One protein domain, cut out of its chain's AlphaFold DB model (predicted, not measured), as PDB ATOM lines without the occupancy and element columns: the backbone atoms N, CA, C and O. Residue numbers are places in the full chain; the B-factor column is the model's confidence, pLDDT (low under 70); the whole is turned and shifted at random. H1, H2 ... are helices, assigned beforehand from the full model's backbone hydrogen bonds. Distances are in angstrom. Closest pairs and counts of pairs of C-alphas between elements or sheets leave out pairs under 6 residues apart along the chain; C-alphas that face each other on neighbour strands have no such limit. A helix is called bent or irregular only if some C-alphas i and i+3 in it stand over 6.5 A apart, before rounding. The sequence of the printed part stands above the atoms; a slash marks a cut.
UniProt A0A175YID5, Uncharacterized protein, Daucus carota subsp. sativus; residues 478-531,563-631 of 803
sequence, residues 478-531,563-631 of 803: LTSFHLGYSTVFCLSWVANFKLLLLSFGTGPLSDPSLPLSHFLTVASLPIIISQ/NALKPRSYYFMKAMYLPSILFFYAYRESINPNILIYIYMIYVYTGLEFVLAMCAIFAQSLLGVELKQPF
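This is residues 478 to 531 and 563 to 631 of the 803 residues of an uncharacterized protein of Daucus carota subsp. sativus (UniProt A0A175YID5). One long helix, H5, is the spine of a loose domain: H4 and H3 pack on successive stretches of it, running back the opposite way, and H2 sits near its last residues, between H5 and H1b. The bent helix H1 runs nearly straight and slants away from H5, while residues 589 to 595 stick out at one end. The printed part has 123 residues with five named helices, H1 to H5 in order, and no named strand; the class is all helix. It is loose, with a radius of gyration of the C-alphas of 17.5 A and spans of 59 by 29 by 24 A.

Start at H1, residues 481 to 503, assigned as one helix by its hydrogen bonds but bent: C-alphas 492 and 495 are 6.6 A apart, and arms H1a and H1b stand at 9 degrees. H1b touches H2, residues 516 to 524, at a steep tilt of 60 degrees, with C-alphas 495 and 523 closest at 5.1 A. The hub is H5, residues 593 to 623. H2 only just touches its residues 619 to 623, with 3 pairs of C-alphas within 8 A, closest Thr 521 and Ala 619 at 6.6 A. H3, residues 568 to 577, touches H5 at residues 606 to 613, opposite ways at a shallow tilt of 30 degrees; C-alphas 571 and 610 are closest, 6.6 A apart. H4, residues 580 to 586, forms a helical hairpin with H5, only just touching with 3 pairs, closest C-alphas 581 and 603 at 7.2 A. Every O i to N i+4 pair is within hydrogen-bond range in H1a, H1b, H2, H4 and H5; in H3, 5 of 6 are.

Find C-alpha 481 at (305.699, 189.916, 303.270); H1a runs 15.5 A to residue 492. Find C-alpha 593 at (327.426, 193.975, 300.338); H5 runs 44.8 A to C-alpha 623 at (291.896, 167.475, 294.003).

The C-alphas farthest apart, of Ser 513 and Ser 590, are 58.8 A apart. Residues 532 to 562 are not printed, and C-alphas 531 and 563 are 11.4 A apart across this cut. The link from H1 to H2 is long, 12 residues. Mean pLDDT of the printed part is 76.2; 22 residues are under 70, among them 478 to 484 and 571 to 579.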
ATOM      1  N   LEU A 478     298.459 192.573 308.830       41.22
ATOM      2  CA  LEU A 478     298.969 191.543 307.924       41.22
ATOM      3  C   LEU A 478     300.148 192.196 307.197       41.22
ATOM      4  O   LEU A 478     300.080 192.497 306.008       41.22
ATOM      5  N   THR A 479     301.214 192.486 307.948       50.69
ATOM      6  CA  THR A 479     302.518 192.927 307.415       50.69
ATOM      7  C   THR A 479     303.339 191.786 306.879       50.69
ATOM      8  O   THR A 479     304.465 192.028 306.465       50.69
ATOM      9  N   SER A 480     302.831 190.551 306.916       63.47
ATOM     10  CA  SER A 480     303.639 189.440 306.454       63.47
ATOM     11  C   SER A 480     303.887 189.587 304.956       63.47
ATOM     12  O   SER A 480     302.977 189.406 304.154       63.47
ATOM     13  N   PHE A 481     305.120 189.918 304.596       68.06
ATOM     14  CA  PHE A 481     305.699 189.916 303.270       68.06
ATOM     15  C   PHE A 481     305.353 188.616 302.551       68.06
ATOM     16  O   PHE A 481     304.814 188.655 301.448       68.06
ATOM     17  N   HIS A 482     305.549 187.461 303.192       68.69
ATOM     18  CA  HIS A 482     305.287 186.168 302.554       68.69
ATOM     19  C   HIS A 482     303.799 185.931 302.303       68.69
ATOM     20  O   HIS A 482     303.418 185.554 301.194       68.69
ATOM     21  N   LEU A 483     302.939 186.164 303.299       67.31
ATOM     22  CA  LEU A 483     301.500 185.940 303.153       67.31
ATOM     23  C   LEU A 483     300.856 186.992 302.237       67.31
ATOM     24  O   LEU A 483     300.021 186.656 301.398       67.31
ATOM     25  N   GLY A 484     301.286 188.246 302.352       68.19
ATOM     26  CA  GLY A 484     300.856 189.380 301.542       68.19
ATOM     27  C   GLY A 484     301.232 189.217 300.074       68.19
ATOM     28  O   GLY A 484     300.336 189.224 299.230       68.19
ATOM     29  N   TYR A 485     302.516 188.983 299.765       73.31
ATOM     30  CA  TYR A 485     302.978 188.773 298.385       73.31
ATOM     31  C   TYR A 485     302.236 187.612 297.728       73.31
ATOM     32  O   TYR A 485     301.712 187.749 296.626       73.31
ATOM     33  N   SER A 486     302.127 186.486 298.440       73.00
ATOM     34  CA  SER A 486     301.459 185.284 297.936       73.00
ATOM     35  C   SER A 486     299.973 185.523 297.682       73.00
ATOM     36  O   SER A 486     299.451 185.108 296.652       73.00
ATOM     37  N   THR A 487     299.282 186.224 298.585       74.62
ATOM     38  CA  THR A 487     297.847 186.509 298.440       74.62
ATOM     39  C   THR A 487     297.580 187.428 297.253       74.62
ATOM     40  O   THR A 487     296.687 187.150 296.455       74.62
ATOM     41  N   VAL A 488     298.368 188.495 297.095       77.12
ATOM     42  CA  VAL A 488     298.233 189.428 295.966       77.12
ATOM     43  C   VAL A 488     298.594 188.730 294.654       77.12
ATOM     44  O   VAL A 488     297.881 188.884 293.665       77.12
ATOM     45  N   PHE A 489     299.634 187.895 294.638       80.31
ATOM     46  CA  PHE A 489     299.987 187.089 293.469       80.31
ATOM     47  C   PHE A 489     298.850 186.140 293.056       80.31
ATOM     48  O   PHE A 489     298.465 186.098 291.887       80.31
ATOM     49  N   CYS A 490     298.256 185.422 294.012       79.75
ATOM     50  CA  CYS A 490     297.141 184.514 293.754       79.75
ATOM     51  C   CYS A 490     295.881 185.252 293.279       79.75
ATOM     52  O   CYS A 490     295.300 184.878 292.263       79.75
ATOM     53  N   LEU A 491     295.458 186.303 293.988       79.75
ATOM     54  CA  LEU A 491     294.181 186.975 293.735       79.75
ATOM     55  C   LEU A 491     294.278 188.030 292.631       79.75
ATOM     56  O   LEU A 491     293.524 187.974 291.662       79.75
ATOM     57  N   SER A 492     295.209 188.978 292.756       78.62
ATOM     58  CA  SER A 492     295.300 190.121 291.845       78.62
ATOM     59  C   SER A 492     295.833 189.721 290.473       78.62
ATOM     60  O   SER A 492     295.390 190.287 289.474       78.62
ATOM     61  N   TRP A 493     296.730 188.730 290.404       85.56
ATOM     62  CA  TRP A 493     297.298 188.260 289.141       85.56
ATOM     63  C   TRP A 493     296.660 186.964 288.647       85.56
ATOM     64  O   TRP A 493     295.944 186.969 287.644       85.56
ATOM     65  N   VAL A 494     296.922 185.842 289.318       85.75
ATOM     66  CA  VAL A 494     296.615 184.512 288.776       85.75
ATOM     67  C   VAL A 494     295.113 184.307 288.589       85.75
ATOM     68  O   VAL A 494     294.687 183.911 287.501       85.75
ATOM     69  N   ALA A 495     294.310 184.603 289.612       85.12
ATOM     70  CA  ALA A 495     292.868 184.403 289.570       85.12
ATOM     71  C   ALA A 495     292.199 185.297 288.526       85.12
ATOM     72  O   ALA A 495     291.485 184.790 287.660       85.12
ATOM     73  N   ASN A 496     292.493 186.599 288.535       85.19
ATOM     74  CA  ASN A 496     291.932 187.533 287.559       85.19
ATOM     75  C   ASN A 496     292.278 187.150 286.118       85.19
ATOM     76  O   ASN A 496     291.409 187.180 285.253       85.19
ATOM     77  N   PHE A 497     293.514 186.724 285.843       86.88
ATOM     78  CA  PHE A 497     293.899 186.335 284.487       86.88
ATOM     79  C   PHE A 497     293.235 185.018 284.058       86.88
ATOM     80  O   PHE A 497     292.834 184.887 282.904       86.88
ATOM     81  N   LYS A 498     293.066 184.046 284.963       84.25
ATOM     82  CA  LYS A 498     292.327 182.806 284.667       84.25
ATOM     83  C   LYS A 498     290.835 183.065 284.436       84.25
ATOM     84  O   LYS A 498     290.255 182.457 283.538       84.25
ATOM     85  N   LEU A 499     290.230 183.975 285.198       85.88
ATOM     86  CA  LEU A 499     288.844 184.411 285.002       85.88
ATOM     87  C   LEU A 499     288.671 185.210 283.703       85.88
ATOM     88  O   LEU A 499     287.679 185.027 283.002       85.88
ATOM     89  N   LEU A 500     289.658 186.025 283.328       82.62
ATOM     90  CA  LEU A 500     289.681 186.700 282.031       82.62
ATOM     91  C   LEU A 500     289.749 185.689 280.878       82.62
ATOM     92  O   LEU A 500     289.052 185.827 279.880       82.62
ATOM     93  N   LEU A 501     290.557 184.633 281.002       80.81
ATOM     94  CA  LEU A 501     290.582 183.563 280.000       80.81
ATOM     95  C   LEU A 501     289.223 182.851 279.905       80.81
ATOM     96  O   LEU A 501     288.732 182.621 278.793       80.81
ATOM     97  N   LEU A 502     288.585 182.589 281.054       84.62
ATOM     98  CA  LEU A 502     287.248 182.000 281.137       84.62
ATOM     99  C   LEU A 502     286.200 182.835 280.393       84.62
ATOM    100  O   LEU A 502     285.394 182.250 279.673       84.62
ATOM    101  N   SER A 503     286.228 184.171 280.494       81.69
ATOM    102  CA  SER A 503     285.269 185.026 279.775       81.69
ATOM    103  C   SER A 503     285.391 184.927 278.251       81.69
ATOM    104  O   SER A 503     284.422 185.183 277.545       81.69
ATOM    105  N   PHE A 504     286.552 184.510 277.734       76.75
ATOM    106  CA  PHE A 504     286.754 184.225 276.310       76.75
ATOM    107  C   PHE A 504     286.523 182.751 275.939       76.75
ATOM    108  O   PHE A 504     286.811 182.358 274.810       76.75
ATOM    109  N   GLY A 505     286.051 181.914 276.871       76.00
ATOM    110  CA  GLY A 505     285.897 180.473 276.649       76.00
ATOM    111  C   GLY A 505     287.232 179.755 276.427       76.00
ATOM    112  O   GLY A 505     287.278 178.721 275.762       76.00
ATOM    113  N   THR A 506     288.333 180.309 276.945       73.81
ATOM    114  CA  THR A 506     289.678 179.734 276.806       73.81
ATOM    115  C   THR A 506     290.361 179.499 278.154       73.81
ATOM    116  O   THR A 506     290.046 180.124 279.159       73.81
ATOM    117  N   GLY A 507     291.365 178.623 278.181       78.38
ATOM    118  CA  GLY A 507     292.172 178.389 279.378       78.38
ATOM    119  C   GLY A 507     291.627 177.286 280.295       78.38
ATOM    120  O   GLY A 507     290.740 176.526 279.912       78.38
ATOM    121  N   PRO A 508     292.206 177.139 281.499       74.88
ATOM    122  CA  PRO A 508     292.016 175.949 282.329       74.88
ATOM    123  C   PRO A 508     290.647 175.870 283.020       74.88
ATOM    124  O   PRO A 508     290.322 174.828 283.576       74.88
ATOM    125  N   LEU A 509     289.866 176.955 283.012       82.62
ATOM    126  CA  LEU A 509     288.549 177.031 283.652       82.62
ATOM    127  C   LEU A 509     287.383 176.838 282.671       82.62
ATOM    128  O   LEU A 509     286.240 176.792 283.107       82.62
ATOM    129  N   SER A 510     287.645 176.760 281.363       78.62
ATOM    130  CA  SER A 510     286.597 176.796 280.330       78.62
ATOM    131  C   SER A 510     285.858 175.486 280.110       78.62
ATOM    132  O   SER A 510     284.929 175.458 279.310       78.62
ATOM    133  N   ASP A 511     286.262 174.408 280.779       76.38
ATOM    134  CA  ASP A 511     285.552 173.136 280.705       76.38
ATOM    135  C   ASP A 511     284.264 173.201 281.553       76.38
ATOM    136  O   ASP A 511     284.344 173.286 282.782       76.38
ATOM    137  N   PRO A 512     283.068 173.154 280.931       73.06
ATOM    138  CA  PRO A 512     281.797 173.253 281.646       73.06
ATOM    139  C   PRO A 512     281.509 172.040 282.545       73.06
ATOM    140  O   PRO A 512     280.586 172.096 283.354       73.06
ATOM    141  N   SER A 513     282.276 170.950 282.424       77.56
ATOM    142  CA  SER A 513     282.137 169.751 283.259       77.56
ATOM    143  C   SER A 513     282.941 169.805 284.570       77.56
ATOM    144  O   SER A 513     282.856 168.880 285.381       77.56
ATOM    145  N   LEU A 514     283.699 170.885 284.815       79.31
ATOM    146  CA  LEU A 514     284.521 171.036 286.016       79.31
ATOM    147  C   LEU A 514     283.661 171.117 287.292       79.31
ATOM    148  O   LEU A 514     282.828 172.018 287.425       79.31
ATOM    149  N   PRO A 515     283.892 170.246 288.292       82.12
ATOM    150  CA  PRO A 515     283.214 170.362 289.577       82.12
ATOM    151  C   PRO A 515     283.661 171.631 290.319       82.12
ATOM    152  O   PRO A 515     284.800 172.084 290.186       82.12
ATOM    153  N   LEU A 516     282.783 172.177 291.171       79.00
ATOM    154  CA  LEU A 516     283.009 173.451 291.872       79.00
ATOM    155  C   LEU A 516     284.331 173.488 292.660       79.00
ATOM    156  O   LEU A 516     285.015 174.507 292.666       79.00
ATOM    157  N   SER A 517     284.723 172.379 293.292       76.62
ATOM    158  CA  SER A 517     285.995 172.287 294.022       76.62
ATOM    159  C   SER A 517     287.204 172.459 293.103       76.62
ATOM    160  O   SER A 517     288.142 173.175 293.452       76.62
ATOM    161  N   HIS A 518     287.170 171.864 291.908       80.69
ATOM    162  CA  HIS A 518     288.221 172.018 290.908       80.69
ATOM    163  C   HIS A 518     288.225 173.440 290.357       80.69
ATOM    164  O   HIS A 518     289.288 174.047 290.270       80.69
ATOM    165  N   PHE A 519     287.048 174.002 290.074       83.44
ATOM    166  CA  PHE A 519     286.919 175.379 289.612       83.44
ATOM    167  C   PHE A 519     287.537 176.375 290.603       83.44
ATOM    168  O   PHE A 519     288.433 177.130 290.237       83.44
ATOM    169  N   LEU A 520     287.123 176.339 291.876       82.56
ATOM    170  CA  LEU A 520     287.610 177.265 292.906       82.56
ATOM    171  C   LEU A 520     289.115 177.114 293.152       82.56
ATOM    172  O   LEU A 520     289.827 178.110 293.277       82.56
ATOM    173  N   THR A 521     289.614 175.879 293.183       80.81
ATOM    174  CA  THR A 521     291.031 175.593 293.446       80.81
ATOM    175  C   THR A 521     291.914 176.017 292.273       80.81
ATOM    176  O   THR A 521     292.947 176.652 292.472       80.81
ATOM    177  N   VAL A 522     291.502 175.725 291.035       83.62
ATOM    178  CA  VAL A 522     292.236 176.135 289.828       83.62
ATOM    179  C   VAL A 522     292.156 177.642 289.619       83.62
ATOM    180  O   VAL A 522     293.145 178.221 289.175       83.62
ATOM    181  N   ALA A 523     291.033 178.285 289.943       84.88
ATOM    182  CA  ALA A 523     290.890 179.732 289.829       84.88
ATOM    183  C   ALA A 523     291.787 180.465 290.832       84.88
ATOM    184  O   ALA A 523     292.501 181.380 290.443       84.88
ATOM    185  N   SER A 524     291.795 180.046 292.100       81.38
ATOM    186  CA  SER A 524     292.489 180.768 293.175       81.38
ATOM    187  C   SER A 524     293.992 180.494 293.265       81.38
ATOM    188  O   SER A 524     294.737 181.383 293.672       81.38
ATOM    189  N   LEU A 525     294.458 179.293 292.904       83.62
ATOM    190  CA  LEU A 525     295.848 178.889 293.134       83.62
ATOM    191  C   LEU A 525     296.713 178.936 291.865       83.62
ATOM    192  O   LEU A 525     296.232 178.673 290.755       83.62
ATOM    193  N   PRO A 526     298.026 179.190 292.006       84.00
ATOM    194  CA  PRO A 526     298.988 179.162 290.912       84.00
ATOM    195  C   PRO A 526     299.358 177.718 290.551       84.00
ATOM    196  O   PRO A 526     300.465 177.256 290.793       84.00
ATOM    197  N   ILE A 527     298.402 176.978 289.992       83.31
ATOM    198  CA  ILE A 527     298.573 175.576 289.597       83.31
ATOM    199  C   ILE A 527     298.251 175.365 288.120       83.31
ATOM    200  O   ILE A 527     297.388 176.049 287.554       83.31
ATOM    201  N   ILE A 528     298.931 174.381 287.525       76.81
ATOM    202  CA  ILE A 528     298.659 173.850 286.188       76.81
ATOM    203  C   ILE A 528     298.436 172.341 286.318       76.81
ATOM    204  O   ILE A 528     299.322 171.616 286.777       76.81
ATOM    205  N   ILE A 529     297.261 171.871 285.897       75.88
ATOM    206  CA  ILE A 529     296.923 170.444 285.881       75.88
ATOM    207  C   ILE A 529     297.654 169.765 284.718       75.88
ATOM    208  O   ILE A 529     297.661 170.264 283.590       75.88
ATOM    209  N   SER A 530     298.280 168.622 284.990       65.75
ATOM    210  CA  SER A 530     298.886 167.783 283.961       65.75
ATOM    211  C   SER A 530     297.794 166.964 283.267       65.75
ATOM    212  O   SER A 530     297.269 166.009 283.837       65.75
ATOM    213  N   GLN A 531     297.411 167.332 282.042       54.81
ATOM    214  CA  GLN A 531     296.534 166.484 281.231       54.81
ATOM    215  C   GLN A 531     297.344 165.297 280.688       54.81
ATOM    216  O   GLN A 531     298.226 165.471 279.848       54.81
ATOM    217  N   ASN A 563     307.256 166.162 283.973       57.72
ATOM    218  CA  ASN A 563     307.371 167.426 284.725       57.72
ATOM    219  C   ASN A 563     306.462 167.450 285.981       57.72
ATOM    220  O   ASN A 563     305.866 168.478 286.309       57.72
ATOM    221  N   ALA A 564     306.307 166.306 286.654       64.75
ATOM    222  CA  ALA A 564     305.508 166.143 287.869       64.75
ATOM    223  C   ALA A 564     306.247 166.710 289.087       64.75
ATOM    224  O   ALA A 564     307.474 166.751 289.078       64.75
ATOM    225  N   LEU A 565     305.536 167.134 290.140       68.12
ATOM    226  CA  LEU A 565     306.148 167.653 291.377       68.12
ATOM    227  C   LEU A 565     307.283 166.759 291.912       68.12
ATOM    228  O   LEU A 565     307.199 165.530 291.883       68.12
ATOM    229  N   LYS A 566     308.335 167.389 292.452       74.62
ATOM    230  CA  LYS A 566     309.429 166.673 293.125       74.62
ATOM    231  C   LYS A 566     308.939 166.019 294.428       74.62
ATOM    232  O   LYS A 566     307.945 166.468 295.002       74.62
ATOM    233  N   PRO A 567     309.621 164.972 294.931       75.44
ATOM    234  CA  PRO A 567     309.253 164.339 296.196       75.44
ATOM    235  C   PRO A 567     309.253 165.342 297.357       75.44
ATOM    236  O   PRO A 567     310.057 166.272 297.384       75.44
ATOM    237  N   ARG A 568     308.384 165.127 298.356       70.94
ATOM    238  CA  ARG A 568     308.224 166.024 299.524       70.94
ATOM    239  C   ARG A 568     309.546 166.317 300.249       70.94
ATOM    240  O   ARG A 568     309.739 167.427 300.732       70.94
ATOM    241  N   SER A 569     310.474 165.359 300.261       69.94
ATOM    242  CA  SER A 569     311.822 165.517 300.824       69.94
ATOM    243  C   SER A 569     312.637 166.633 300.161       69.94
ATOM    244  O   SER A 569     313.386 167.322 300.846       69.94
ATOM    245  N   TYR A 570     312.469 166.871 298.856       73.88
ATOM    246  CA  TYR A 570     313.137 167.965 298.146       73.88
ATOM    247  C   TYR A 570     312.674 169.335 298.656       73.88
ATOM    248  O   TYR A 570     313.499 170.197 298.955       73.88
ATOM    249  N   TYR A 571     311.359 169.527 298.797       68.50
ATOM    250  CA  TYR A 571     310.802 170.784 299.299       68.50
ATOM    251  C   TYR A 571     311.099 170.984 300.785       68.50
ATOM    252  O   TYR A 571     311.381 172.104 301.195       68.50
ATOM    253  N   PHE A 572     311.126 169.902 301.569       67.50
ATOM    254  CA  PHE A 572     311.572 169.939 302.959       67.50
ATOM    255  C   PHE A 572     313.030 170.405 303.078       67.50
ATOM    256  O   PHE A 572     313.315 171.320 303.846       67.50
ATOM    257  N   MET A 573     313.944 169.856 302.267       68.81
ATOM    258  CA  MET A 573     315.332 170.329 302.226       68.81
ATOM    259  C   MET A 573     315.415 171.814 301.857       68.81
ATOM    260  O   MET A 573     316.158 172.545 302.499       68.81
ATOM    261  N   LYS A 574     314.627 172.287 300.880       66.56
ATOM    262  CA  LYS A 574     314.569 173.716 300.522       66.56
ATOM    263  C   LYS A 574     314.033 174.603 301.643       66.56
ATOM    264  O   LYS A 574     314.589 175.671 301.880       66.56
ATOM    265  N   ALA A 575     313.020 174.142 302.370       66.75
ATOM    266  CA  ALA A 575     312.481 174.847 303.527       66.75
ATOM    267  C   ALA A 575     313.532 175.036 304.632       66.75
ATOM    268  O   ALA A 575     313.539 176.072 305.288       66.75
ATOM    269  N   MET A 576     314.465 174.091 304.797       68.88
ATOM    270  CA  MET A 576     315.572 174.212 305.758       68.88
ATOM    271  C   MET A 576     316.595 175.299 305.389       68.88
ATOM    272  O   MET A 576     317.314 175.768 306.269       68.88
ATOM    273  N   TYR A 577     316.654 175.746 304.129       67.69
ATOM    274  CA  TYR A 577     317.491 176.887 303.740       67.69
ATOM    275  C   TYR A 577     316.850 178.232 304.090       67.69
ATOM    276  O   TYR A 577     317.572 179.213 304.239       67.69
ATOM    277  N   LEU A 578     315.527 178.309 304.262       66.25
ATOM    278  CA  LEU A 578     314.848 179.575 304.548       66.25
ATOM    279  C   LEU A 578     315.303 180.223 305.873       66.25
ATOM    280  O   LEU A 578     315.617 181.410 305.844       66.25
ATOM    281  N   PRO A 579     315.486 179.489 306.993       69.56
ATOM    282  CA  PRO A 579     316.039 180.046 308.231       69.56
ATOM    283  C   PRO A 579     317.491 180.531 308.128       69.56
ATOM    284  O   PRO A 579     317.918 181.320 308.968       69.56
ATOM    285  N   SER A 580     318.261 180.102 307.115       73.19
ATOM    286  CA  SER A 580     319.654 180.554 306.942       73.19
ATOM    287  C   SER A 580     319.756 182.066 306.700       73.19
ATOM    288  O   SER A 580     320.784 182.668 307.004       73.19
ATOM    289  N   ILE A 581     318.664 182.705 306.259       72.06
ATOM    290  CA  ILE A 581     318.565 184.162 306.111       72.06
ATOM    291  C   ILE A 581     318.829 184.906 307.425       72.06
ATOM    292  O   ILE A 581     319.436 185.973 307.412       72.06
ATOM    293  N   LEU A 582     318.442 184.317 308.563       71.12
ATOM    294  CA  LEU A 582     318.659 184.885 309.893       71.12
ATOM    295  C   LEU A 582     320.153 184.976 310.212       71.12
ATOM    296  O   LEU A 582     320.610 185.981 310.748       71.12
ATOM    297  N   PHE A 583     320.920 183.952 309.830       76.00
ATOM    298  CA  PHE A 583     322.371 183.946 309.984       76.00
ATOM    299  C   PHE A 583     323.014 185.033 309.114       76.00
ATOM    300  O   PHE A 583     323.775 185.853 309.617       76.00
ATOM    301  N   PHE A 584     322.669 185.101 307.826       76.44
ATOM    302  CA  PHE A 584     323.246 186.108 306.929       76.44
ATOM    303  C   PHE A 584     322.870 187.542 307.315       76.44
ATOM    304  O   PHE A 584     323.694 188.441 307.183       76.44
ATOM    305  N   TYR A 585     321.663 187.758 307.843       73.56
ATOM    306  CA  TYR A 585     321.249 189.061 308.352       73.56
ATOM    307  C   TYR A 585     321.991 189.457 309.636       73.56
ATOM    308  O   TYR A 585     322.367 190.619 309.768       73.56
ATOM    309  N   ALA A 586     322.254 188.514 310.552       76.31
ATOM    310  CA  ALA A 586     323.019 188.779 311.776       76.31
ATOM    311  C   ALA A 586     324.445 189.269 311.479       76.31
ATOM    312  O   ALA A 586     324.955 190.160 312.150       76.31
ATOM    313  N   TYR A 587     325.071 188.719 310.437       79.62
ATOM    314  CA  TYR A 587     326.429 189.076 310.020       79.62
ATOM    315  C   TYR A 587     326.463 190.042 308.831       79.62
ATOM    316  O   TYR A 587     327.512 190.199 308.206       79.62
ATOM    317  N   ARG A 588     325.349 190.715 308.503       80.25
ATOM    318  CA  ARG A 588     325.245 191.553 307.295       80.25
ATOM    319  C   ARG A 588     326.299 192.659 307.224       80.25
ATOM    320  O   ARG A 588     326.770 192.970 306.140       80.25
ATOM    321  N   GLU A 589     326.696 193.213 308.372       81.75
ATOM    322  CA  GLU A 589     327.720 194.265 308.458       81.75
ATOM    323  C   GLU A 589     329.137 193.727 308.216       81.75
ATOM    324  O   GLU A 589     330.028 194.466 307.812       81.75
ATOM    325  N   SER A 590     329.348 192.427 308.443       85.00
ATOM    326  CA  SER A 590     330.631 191.742 308.235       85.00
ATOM    327  C   SER A 590     330.759 191.111 306.843       85.00
ATOM    328  O   SER A 590     331.858 190.741 306.431       85.00
ATOM    329  N   ILE A 591     329.649 190.951 306.117       83.00
ATOM    330  CA  ILE A 591     329.607 190.338 304.786       83.00
ATOM    331  C   ILE A 591     329.744 191.433 303.724       83.00
ATOM    332  O   ILE A 591     329.151 192.502 303.829       83.00
ATOM    333  N   ASN A 592     330.507 191.165 302.658       83.69
ATOM    334  CA  ASN A 592     330.595 192.094 301.532       83.69
ATOM    335  C   ASN A 592     329.187 192.362 300.951       83.69
ATOM    336  O   ASN A 592     328.483 191.399 300.629       83.69
ATOM    337  N   PRO A 593     328.786 193.629 300.747       79.00
ATOM    338  CA  PRO A 593     327.426 193.975 300.338       79.00
ATOM    339  C   PRO A 593     327.020 193.331 299.007       79.00
ATOM    340  O   PRO A 593     325.880 192.903 298.861       79.00
ATOM    341  N   ASN A 594     327.952 193.165 298.062       78.06
ATOM    342  CA  ASN A 594     327.655 192.495 296.795       78.06
ATOM    343  C   ASN A 594     327.326 191.013 297.017       78.06
ATOM    344  O   ASN A 594     326.360 190.510 296.453       78.06
ATOM    345  N   ILE A 595     328.090 190.323 297.870       80.44
ATOM    346  CA  ILE A 595     327.853 188.910 298.210       80.44
ATOM    347  C   ILE A 595     326.507 188.756 298.925       80.44
ATOM    348  O   ILE A 595     325.740 187.849 298.600       80.44
ATOM    349  N   LEU A 596     326.197 189.659 299.857       79.31
ATOM    350  CA  LEU A 596     324.934 189.662 300.590       79.31
ATOM    351  C   LEU A 596     323.726 189.775 299.647       79.31
ATOM    352  O   LEU A 596     322.752 189.042 299.802       79.31
ATOM    353  N   ILE A 597     323.818 190.619 298.618       76.44
ATOM    354  CA  ILE A 597     322.758 190.770 297.616       76.44
ATOM    355  C   ILE A 597     322.534 189.462 296.839       76.44
ATOM    356  O   ILE A 597     321.390 189.034 296.686       76.44
ATOM    357  N   TYR A 598     323.593 188.775 296.396       80.25
ATOM    358  CA  TYR A 598     323.447 187.471 295.731       80.25
ATOM    359  C   TYR A 598     322.794 186.422 296.644       80.25
ATOM    360  O   TYR A 598     321.967 185.632 296.183       80.25
ATOM    361  N   ILE A 599     323.108 186.437 297.943       79.44
ATOM    362  CA  ILE A 599     322.460 185.567 298.935       79.44
ATOM    363  C   ILE A 599     320.962 185.889 299.037       79.44
ATOM    364  O   ILE A 599     320.139 184.971 299.004       79.44
ATOM    365  N   TYR A 600     320.586 187.171 299.082       77.12
ATOM    366  CA  TYR A 600     319.182 187.589 299.073       77.12
ATOM    367  C   TYR A 600     318.445 187.179 297.795       77.12
ATOM    368  O   TYR A 600     317.296 186.746 297.869       77.12
ATOM    369  N   MET A 601     319.097 187.203 296.631       78.50
ATOM    370  CA  MET A 601     318.495 186.695 295.394       78.50
ATOM    371  C   MET A 601     318.200 185.190 295.461       78.50
ATOM    372  O   MET A 601     317.110 184.750 295.086       78.50
ATOM    373  N   ILE A 602     319.150 184.392 295.967       78.88
ATOM    374  CA  ILE A 602     318.966 182.943 296.164       78.88
ATOM    375  C   ILE A 602     317.828 182.683 297.157       78.88
ATOM    376  O   ILE A 602     317.013 181.779 296.945       78.88
ATOM    377  N   TYR A 603     317.752 183.493 298.213       78.44
ATOM    378  CA  TYR A 603     316.679 183.445 299.195       78.44
ATOM    379  C   TYR A 603     315.309 183.710 298.553       78.44
ATOM    380  O   TYR A 603     314.418 182.872 298.684       78.44
ATOM    381  N   VAL A 604     315.147 184.809 297.805       76.69
ATOM    382  CA  VAL A 604     313.875 185.159 297.143       76.69
ATOM    383  C   VAL A 604     313.441 184.061 296.173       76.69
ATOM    384  O   VAL A 604     312.283 183.645 296.194       76.69
ATOM    385  N   TYR A 605     314.368 183.530 295.368       80.25
ATOM    386  CA  TYR A 605     314.088 182.405 294.472       80.25
ATOM    387  C   TYR A 605     313.608 181.159 295.237       80.25
ATOM    388  O   TYR A 605     312.587 180.563 294.885       80.25
ATOM    389  N   THR A 606     314.313 180.784 296.308       76.31
ATOM    390  CA  THR A 606     313.978 179.600 297.114       76.31
ATOM    391  C   THR A 606     312.643 179.775 297.841       76.31
ATOM    392  O   THR A 606     311.847 178.835 297.887       76.31
ATOM    393  N   GLY A 607     312.366 180.976 298.354       73.69
ATOM    394  CA  GLY A 607     311.094 181.336 298.981       73.69
ATOM    395  C   GLY A 607     309.927 181.269 298.000       73.69
ATOM    396  O   GLY A 607     308.907 180.650 298.303       73.69
ATOM    397  N   LEU A 608     310.095 181.817 296.794       77.94
ATOM    398  CA  LEU A 608     309.081 181.755 295.741       77.94
ATOM    399  C   LEU A 608     308.777 180.307 295.329       77.94
ATOM    400  O   LEU A 608     307.614 179.916 295.248       77.94
ATOM    401  N   GLU A 609     309.803 179.481 295.110       79.12
ATOM    402  CA  GLU A 609     309.614 178.060 294.792       79.12
ATOM    403  C   GLU A 609     308.915 177.301 295.925       79.12
ATOM    404  O   GLU A 609     308.040 176.478 295.651       79.12
ATOM    405  N   PHE A 610     309.261 177.588 297.183       76.56
ATOM    406  CA  PHE A 610     308.627 176.974 298.346       76.56
ATOM    407  C   PHE A 610     307.136 177.324 298.436       76.56
ATOM    408  O   PHE A 610     306.306 176.424 298.567       76.56
ATOM    409  N   VAL A 611     306.774 178.603 298.292       76.50
ATOM    410  CA  VAL A 611     305.374 179.059 298.312       76.50
ATOM    411  C   VAL A 611     304.554 178.395 297.203       76.50
ATOM    412  O   VAL A 611     303.495 177.825 297.471       76.50
ATOM    413  N   LEU A 612     305.049 178.407 295.959       80.06
ATOM    414  CA  LEU A 612     304.335 177.796 294.832       80.06
ATOM    415  C   LEU A 612     304.203 176.274 295.000       80.06
ATOM    416  O   LEU A 612     303.168 175.700 294.655       80.06
ATOM    417  N   ALA A 613     305.214 175.616 295.577       77.00
ATOM    418  CA  ALA A 613     305.142 174.201 295.917       77.00
ATOM    419  C   ALA A 613     304.091 173.918 296.999       77.00
ATOM    420  O   ALA A 613     303.345 172.951 296.864       77.00
ATOM    421  N   MET A 614     303.975 174.764 298.027       75.25
ATOM    422  CA  MET A 614     302.938 174.636 299.055       75.25
ATOM    423  C   MET A 614     301.531 174.766 298.461       75.25
ATOM    424  O   MET A 614     300.673 173.932 298.753       75.25
ATOM    425  N   CYS A 615     301.303 175.732 297.563       79.06
ATOM    426  CA  CYS A 615     300.037 175.849 296.830       79.06
ATOM    427  C   CYS A 615     299.726 174.588 296.012       79.06
ATOM    428  O   CYS A 615     298.591 174.107 296.020       79.06
ATOM    429  N   ALA A 616     300.725 174.029 295.325       77.19
ATOM    430  CA  ALA A 616     300.555 172.823 294.525       77.19
ATOM    431  C   ALA A 616     300.313 171.569 295.387       77.19
ATOM    432  O   ALA A 616     299.433 170.778 295.065       77.19
ATOM    433  N   ILE A 617     301.020 171.396 296.509       74.81
ATOM    434  CA  ILE A 617     300.792 170.285 297.451       74.81
ATOM    435  C   ILE A 617     299.383 170.376 298.049       74.81
ATOM    436  O   ILE A 617     298.674 169.370 298.097       74.81
ATOM    437  N   PHE A 618     298.958 171.576 298.456       77.88
ATOM    438  CA  PHE A 618     297.604 171.814 298.951       77.88
ATOM    439  C   PHE A 618     296.553 171.459 297.891       77.88
ATOM    440  O   PHE A 618     295.653 170.661 298.156       77.88
ATOM    441  N   ALA A 619     296.711 171.946 296.659       77.12
ATOM    442  CA  ALA A 619     295.807 171.618 295.560       77.12
ATOM    443  C   ALA A 619     295.789 170.116 295.230       77.12
ATOM    444  O   ALA A 619     294.720 169.547 295.026       77.12
ATOM    445  N   GLN A 620     296.945 169.448 295.224       77.75
ATOM    446  CA  GLN A 620     297.029 168.002 295.012       77.75
ATOM    447  C   GLN A 620     296.309 167.229 296.124       77.75
ATOM    448  O   GLN A 620     295.633 166.246 295.830       77.75
ATOM    449  N   SER A 621     296.405 167.679 297.380       76.25
ATOM    450  CA  SER A 621     295.694 167.053 298.502       76.25
ATOM    451  C   SER A 621     294.172 167.196 298.404       76.25
ATOM    452  O   SER A 621     293.450 166.296 298.821       76.25
ATOM    453  N   LEU A 622     293.693 168.294 297.812       75.00
ATOM    454  CA  LEU A 622     292.269 168.591 297.671       75.00
ATOM    455  C   LEU A 622     291.644 167.953 296.420       75.00
ATOM    456  O   LEU A 622     290.482 167.556 296.448       75.00
ATOM    457  N   LEU A 623     292.399 167.880 295.320       79.19
ATOM    458  CA  LEU A 623     291.896 167.475 294.003       79.19
ATOM    459  C   LEU A 623     292.337 166.067 293.578       79.19
ATOM    460  O   LEU A 623     291.743 165.494 292.672       79.19
ATOM    461  N   GLY A 624     293.398 165.515 294.175       73.88
ATOM    462  CA  GLY A 624     293.946 164.207 293.797       73.88
ATOM    463  C   GLY A 624     294.589 164.154 292.402       73.88
ATOM    464  O   GLY A 624     294.848 163.066 291.896       73.88
ATOM    465  N   VAL A 625     294.850 165.303 291.767       75.94
ATOM    466  CA  VAL A 625     295.394 165.390 290.399       75.94
ATOM    467  C   VAL A 625     296.910 165.600 290.373       75.94
ATOM    468  O   VAL A 625     297.493 166.226 291.261       75.94
ATOM    469  N   GLU A 626     297.563 165.106 289.320       77.69
ATOM    470  CA  GLU A 626     298.970 165.414 289.042       77.69
ATOM    471  C   GLU A 626     299.106 166.862 288.537       77.69
ATOM    472  O   GLU A 626     298.458 167.273 287.570       77.69
ATOM    473  N   LEU A 627     299.973 167.639 289.187       78.94
ATOM    474  CA  LEU A 627     300.250 169.034 288.841       78.94
ATOM    475  C   LEU A 627     301.648 169.176 288.231       78.94
ATOM    476  O   LEU A 627     302.562 168.408 288.549       78.94
ATOM    477  N   LYS A 628     301.817 170.174 287.356       79.62
ATOM    478  CA  LYS A 628     303.126 170.529 286.794       79.62
ATOM    479  C   LYS A 628     303.971 171.308 287.800       79.62
ATOM    480  O   LYS A 628     303.444 172.058 288.621       79.62
ATOM    481  N   GLN A 629     305.292 171.165 287.700       79.50
ATOM    482  CA  GLN A 629     306.228 171.980 288.475       79.50
ATOM    483  C   GLN A 629     306.169 173.469 288.071       79.50
ATOM    484  O   GLN A 629     306.118 173.768 286.877       79.50
ATOM    485  N   PRO A 630     306.246 174.403 289.039       77.12
ATOM    486  CA  PRO A 630     306.376 175.836 288.763       77.12
ATOM    487  C   PRO A 630     307.686 176.239 288.065       77.12
ATOM    488  O   PRO A 630     307.686 177.167 287.264       77.12
ATOM    489  N   PHE A 631     308.798 175.562 288.365       82.56
ATOM    490  CA  PHE A 631     310.131 175.858 287.830       82.56
ATOM    491  C   PHE A 631     310.769 174.593 287.257       82.56
ATOM    492  O   PHE A 631     310.742 173.554 287.916       82.56
TER     493      PHE A 631